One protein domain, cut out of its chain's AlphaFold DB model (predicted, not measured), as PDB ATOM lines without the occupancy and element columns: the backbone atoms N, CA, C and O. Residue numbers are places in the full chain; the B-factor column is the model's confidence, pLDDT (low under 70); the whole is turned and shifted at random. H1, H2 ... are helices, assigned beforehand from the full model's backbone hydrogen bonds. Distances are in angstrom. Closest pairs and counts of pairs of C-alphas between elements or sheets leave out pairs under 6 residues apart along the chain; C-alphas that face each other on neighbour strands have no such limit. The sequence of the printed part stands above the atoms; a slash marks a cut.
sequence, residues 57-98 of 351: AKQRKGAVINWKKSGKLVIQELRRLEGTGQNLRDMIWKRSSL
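What this domain is: This is residues 57 to 98 of the 351 residues of an uncharacterized protein of Schizaphis graminum (UniProt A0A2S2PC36). One long helix, H1, and a shorter one, H2, meet near their ends as an L, with a tight turn of residues 81 to 84 at the corner and both arms reaching out free of each other. The printed part has 42 residues with two named helices, H1 then H2, and no named strand: all helix. It is only just loose, close to extended, with a radius of gyration of the C-alphas of 13.2 A, and only just flat, spanning 37 by 24 by 11 A.

How they stand to each other: Start with H1, residues 57 to 80, where every O i to N i+4 pair is within hydrogen-bond range. A tight link of 4 residues leads to H2, residues 85 to 98, with 9 of 10 such pairs within range. The helices are close but not clearly touching: their closest C-alphas, of Leu 78 and Gly 85, are 6.7 A apart. Their lines are about perpendicular, at 83 degrees.

Where its parts are: Find C-alpha 57 at (-11.295, -29.154, 24.192); from there H1 runs 34.7 A to C-alpha 80. H2 runs 20.4 A from C-alpha 85 to C-alpha 98 at (-26.484, -10.640, -6.898).

The domain as a whole: The C-alphas of Ala 57 and Leu 98, the two farthest apart, are 39.2 A from each other. The printed part has no cut. Look for pLDDT under 70 at residues 95 to 98.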
ATOM      1  N   ALA A  57     -12.638 -29.185  24.772       87.44
ATOM      2  CA  ALA A  57     -11.295 -29.154  24.192       87.44
ATOM      3  C   ALA A  57     -11.240 -29.757  22.773       87.44
ATOM      4  O   ALA A  57     -10.634 -29.160  21.883       87.44
ATOM      5  N   LYS A  58     -11.905 -30.897  22.527       85.75
ATOM      6  CA  LYS A  58     -11.989 -31.517  21.191       85.75
ATOM      7  C   LYS A  58     -12.763 -30.635  20.207       85.75
ATOM      8  O   LYS A  58     -12.316 -30.471  19.075       85.75
ATOM      9  N   GLN A  59     -13.854 -30.009  20.653       92.00
ATOM     10  CA  GLN A  59     -14.622 -29.039  19.859       92.00
ATOM     11  C   GLN A  59     -13.771 -27.819  19.472       92.00
ATOM     12  O   GLN A  59     -13.651 -27.509  18.288       92.00
ATOM     13  N   ARG A  60     -13.086 -27.194  20.444       95.50
ATOM     14  CA  ARG A  60     -12.123 -26.100  20.195       95.50
ATOM     15  C   ARG A  60     -11.031 -26.509  19.199       95.50
ATOM     16  O   ARG A  60     -10.762 -25.774  18.255       95.50
ATOM     17  N   LYS A  61     -10.434 -27.698  19.365       95.75
ATOM     18  CA  LYS A  61      -9.406 -28.223  18.449       95.75
ATOM     19  C   LYS A  61      -9.953 -28.410  17.027       95.75
ATOM     20  O   LYS A  61      -9.264 -28.058  16.075       95.75
ATOM     21  N   GLY A  62     -11.184 -28.905  16.882       93.81
ATOM     22  CA  GLY A  62     -11.874 -29.019  15.594       93.81
ATOM     23  C   GLY A  62     -12.086 -27.664  14.912       93.81
ATOM     24  O   GLY A  62     -11.712 -27.505  13.752       93.81
ATOM     25  N   ALA A  63     -12.592 -26.669  15.648       95.44
ATOM     26  CA  ALA A  63     -12.789 -25.309  15.138       95.44
ATOM     27  C   ALA A  63     -11.473 -24.665  14.665       95.44
ATOM     28  O   ALA A  63     -11.400 -24.179  13.539       95.44
ATOM     29  N   VAL A  64     -10.402 -24.748  15.468       96.38
ATOM     30  CA  VAL A  64      -9.073 -24.212  15.109       96.38
ATOM     31  C   VAL A  64      -8.483 -24.914  13.879       96.38
ATOM     32  O   VAL A  64      -7.899 -24.258  13.016       96.38
ATOM     33  N   ILE A  65      -8.651 -26.236  13.753       95.81
ATOM     34  CA  ILE A  65      -8.240 -26.974  12.547       95.81
ATOM     35  C   ILE A  65      -9.025 -26.486  11.323       95.81
ATOM     36  O   ILE A  65      -8.423 -26.295  10.265       95.81
ATOM     37  N   ASN A  66     -10.335 -26.258  11.458       94.81
ATOM     38  CA  ASN A  66     -11.163 -25.775  10.357       94.81
ATOM     39  C   ASN A  66     -10.759 -24.354   9.931       94.81
ATOM     40  O   ASN A  66     -10.451 -24.143   8.764       94.81
ATOM     41  N   TRP A  67     -10.605 -23.419  10.874       96.12
ATOM     42  CA  TRP A  67     -10.096 -22.069  10.592       96.12
ATOM     43  C   TRP A  67      -8.719 -22.085   9.917       96.12
ATOM     44  O   TRP A  67      -8.493 -21.336   8.968       96.12
ATOM     45  N   LYS A  68      -7.810 -22.982  10.327       97.50
ATOM     46  CA  LYS A  68      -6.500 -23.140   9.672       97.50
ATOM     47  C   LYS A  68      -6.612 -23.667   8.235       97.50
ATOM     48  O   LYS A  68      -5.787 -23.297   7.400       97.50
ATOM     49  N   LYS A  69      -7.601 -24.515   7.929       96.12
ATOM     50  CA  LYS A  69      -7.903 -24.946   6.551       96.12
ATOM     51  C   LYS A  69      -8.504 -23.793   5.740       96.12
ATOM     52  O   LYS A  69      -7.964 -23.468   4.687       96.12
ATOM     53  N   SER A  70      -9.540 -23.133   6.256       92.50
ATOM     54  CA  SER A  70     -10.206 -21.998   5.602       92.50
ATOM     55  C   SER A  70      -9.233 -20.853   5.301       92.50
ATOM     56  O   SER A  70      -9.174 -20.386   4.170       92.50
ATOM     57  N   GLY A  71      -8.398 -20.459   6.269       94.00
ATOM     58  CA  GLY A  71      -7.386 -19.417   6.076       94.00
ATOM     59  C   GLY A  71      -6.331 -19.783   5.028       94.00
ATOM     60  O   GLY A  71      -5.935 -18.931   4.241       94.00
ATOM     61  N   LYS A  72      -5.918 -21.059   4.948       94.62
ATOM     62  CA  LYS A  72      -5.023 -21.531   3.878       94.62
ATOM     63  C   LYS A  72      -5.657 -21.415   2.492       94.62
ATOM     64  O   LYS A  72      -4.965 -20.987   1.575       94.62
ATOM     65  N   LEU A  73      -6.935 -21.771   2.348       90.88
ATOM     66  CA  LEU A  73      -7.661 -21.642   1.080       90.88
ATOM     67  C   LEU A  73      -7.785 -20.171   0.657       90.88
ATOM     68  O   LEU A  73      -7.508 -19.847  -0.491       90.88
ATOM     69  N   VAL A  74      -8.093 -19.268   1.596       90.12
ATOM     70  CA  VAL A  74      -8.115 -17.817   1.337       90.12
ATOM     71  C   VAL A  74      -6.739 -17.311   0.884       90.12
ATOM     72  O   VAL A  74      -6.651 -16.623  -0.124       90.12
ATOM     73  N   ILE A  75      -5.652 -17.688   1.566       90.25
ATOM     74  CA  ILE A  75      -4.284 -17.286   1.179       90.25
ATOM     75  C   ILE A  75      -3.887 -17.861  -0.194       90.25
ATOM     76  O   ILE A  75      -3.197 -17.191  -0.960       90.25
ATOM     77  N   GLN A  76      -4.312 -19.085  -0.515       91.00
ATOM     78  CA  GLN A  76      -4.087 -19.694  -1.826       91.00
ATOM     79  C   GLN A  76      -4.821 -18.925  -2.932       91.00
ATOM     80  O   GLN A  76      -4.223 -18.659  -3.971       91.00
ATOM     81  N   GLU A  77      -6.070 -18.523  -2.698       87.69
ATOM     82  CA  GLU A  77      -6.858 -17.773  -3.679       87.69
ATOM     83  C   GLU A  77      -6.337 -16.342  -3.871       87.69
ATOM     84  O   GLU A  77      -6.222 -15.881  -5.003       87.69
ATOM     85  N   LEU A  78      -5.901 -15.673  -2.796       88.44
ATOM     86  CA  LEU A  78      -5.215 -14.375  -2.889       88.44
ATOM     87  C   LEU A  78      -3.913 -14.464  -3.692       88.44
ATOM     88  O   LEU A  78      -3.624 -13.577  -4.489       88.44
ATOM     89  N   ARG A  79      -3.155 -15.557  -3.533       88.88
ATOM     90  CA  ARG A  79      -1.955 -15.815  -4.343       88.88
ATOM     91  C   ARG A  79      -2.295 -16.098  -5.809       88.88
ATOM     92  O   ARG A  79      -1.544 -15.680  -6.676       88.88
ATOM     93  N   ARG A  80      -3.401 -16.795  -6.088       88.31
ATOM     94  CA  ARG A  80      -3.862 -17.099  -7.457       88.31
ATOM     95  C   ARG A  80      -4.348 -15.854  -8.206       88.31
ATOM     96  O   ARG A  80      -4.246 -15.803  -9.425       88.31
ATOM     97  N   LEU A  81      -4.925 -14.898  -7.481       83.19
ATOM     98  CA  LEU A  81      -5.494 -13.664  -8.028       83.19
ATOM     99  C   LEU A  81      -4.513 -12.480  -8.048       83.19
ATOM    100  O   LEU A  81      -4.902 -11.417  -8.516       83.19
ATOM    101  N   GLU A  82      -3.307 -12.639  -7.485       79.38
ATOM    102  CA  GLU A  82      -2.300 -11.574  -7.284       79.38
ATOM    103  C   GLU A  82      -2.887 -10.270  -6.701       79.38
ATOM    104  O   GLU A  82      -2.431  -9.163  -6.974       79.38
ATOM    105  N   GLY A  83      -3.939 -10.407  -5.886       76.81
ATOM    106  CA  GLY A  83      -4.831  -9.313  -5.518       76.81
ATOM    107  C   GLY A  83      -4.927  -9.072  -4.015       76.81
ATOM    108  O   GLY A  83      -4.761  -9.973  -3.191       76.81
ATOM    109  N   THR A  84      -5.262  -7.835  -3.650       84.38
ATOM    110  CA  THR A  84      -5.468  -7.424  -2.258       84.38
ATOM    111  C   THR A  84      -6.629  -8.186  -1.613       84.38
ATOM    112  O   THR A  84      -7.650  -8.454  -2.247       84.38
ATOM    113  N   GLY A  85      -6.519  -8.465  -0.307       81.62
ATOM    114  CA  GLY A  85      -7.556  -9.137   0.490       81.62
ATOM    115  C   GLY A  85      -8.958  -8.529   0.375       81.62
ATOM    116  O   GLY A  85      -9.952  -9.248   0.502       81.62
ATOM    117  N   GLN A  86      -9.039  -7.227   0.092       79.94
ATOM    118  CA  GLN A  86     -10.293  -6.524  -0.144       79.94
ATOM    119  C   GLN A  86     -10.984  -6.974  -1.436       79.94
ATOM    120  O   GLN A  86     -12.181  -7.221  -1.405       79.94
ATOM    121  N   ASN A  87     -10.256  -7.211  -2.531       81.12
ATOM    122  CA  ASN A  87     -10.843  -7.629  -3.811       81.12
ATOM    123  C   ASN A  87     -11.516  -9.007  -3.702       81.12
ATOM    124  O   ASN A  87     -12.575  -9.234  -4.284       81.12
ATOM    125  N   LEU A  88     -10.941  -9.924  -2.914       83.62
ATOM    126  CA  LEU A  88     -11.550 -11.230  -2.642       83.62
ATOM    127  C   LEU A  88     -12.777 -11.118  -1.722       83.62
ATOM    128  O   LEU A  88     -13.769 -11.811  -1.945       83.62
ATOM    129  N   ARG A  89     -12.746 -10.235  -0.710       83.25
ATOM    130  CA  ARG A  89     -13.933  -9.929   0.111       83.25
ATOM    131  C   ARG A  89     -15.042  -9.355  -0.761       83.25
ATOM    132  O   ARG A  89     -16.141  -9.898  -0.764       83.25
ATOM    133  N   ASP A  90     -14.736  -8.326  -1.534       82.44
ATOM    134  CA  ASP A  90     -15.646  -7.696  -2.480       82.44
ATOM    135  C   ASP A  90     -16.241  -8.727  -3.445       82.44
ATOM    136  O   ASP A  90     -17.454  -8.767  -3.601       82.44
ATOM    137  N   MET A  91     -15.442  -9.633  -4.013       81.62
ATOM    138  CA  MET A  91     -15.946 -10.706  -4.880       81.62
ATOM    139  C   MET A  91     -16.922 -11.651  -4.156       81.62
ATOM    140  O   MET A  91     -17.957 -12.006  -4.718       81.62
ATOM    141  N   ILE A  92     -16.632 -12.049  -2.915       81.94
ATOM    142  CA  ILE A  92     -17.493 -12.946  -2.122       81.94
ATOM    143  C   ILE A  92     -18.800 -12.241  -1.715       81.94
ATOM    144  O   ILE A  92     -19.888 -12.805  -1.867       81.94
ATOM    145  N   TRP A  93     -18.719 -10.998  -1.238       80.19
ATOM    146  CA  TRP A  93     -19.857 -10.273  -0.668       80.19
ATOM    147  C   TRP A  93     -20.700  -9.548  -1.736       80.19
ATOM    148  O   TRP A  93     -21.924  -9.662  -1.694       80.19
ATOM    149  N   LYS A  94     -20.098  -8.932  -2.767       70.31
ATOM    150  CA  LYS A  94     -20.831  -8.334  -3.911       70.31
ATOM    151  C   LYS A  94     -21.483  -9.387  -4.815       70.31
ATOM    152  O   LYS A  94     -22.485  -9.104  -5.460       70.31
ATOM    153  N   ARG A  95     -20.966 -10.623  -4.861       59.00
ATOM    154  CA  ARG A  95     -21.645 -11.723  -5.574       59.00
ATOM    155  C   ARG A  95     -22.786 -12.331  -4.760       59.00
ATOM    156  O   ARG A  95     -23.733 -12.844  -5.352       59.00
ATOM    157  N   SER A  96     -22.734 -12.236  -3.431       55.75
ATOM    158  CA  SER A  96     -23.821 -12.685  -2.551       55.75
ATOM    159  C   SER A  96     -25.084 -11.828  -2.699       55.75
ATOM    160  O   SER A  96     -26.173 -12.389  -2.720       55.75
ATOM    161  N   SER A  97     -24.964 -10.510  -2.903       55.50
ATOM    162  CA  SER A  97     -26.124  -9.642  -3.178       55.50
ATOM    163  C   SER A  97     -26.762  -9.894  -4.552       55.50
ATOM    164  O   SER A  97     -27.976  -9.798  -4.681       55.50
ATOM    165  N   LEU A  98     -25.975 -10.285  -5.563       55.03
ATOM    166  CA  LEU A  98     -26.484 -10.640  -6.898       55.03
ATOM    167  C   LEU A  98     -27.034 -12.076  -6.986       55.03
ATOM    168  O   LEU A  98     -27.861 -12.366  -7.846       55.03
TER     169      LEU A  98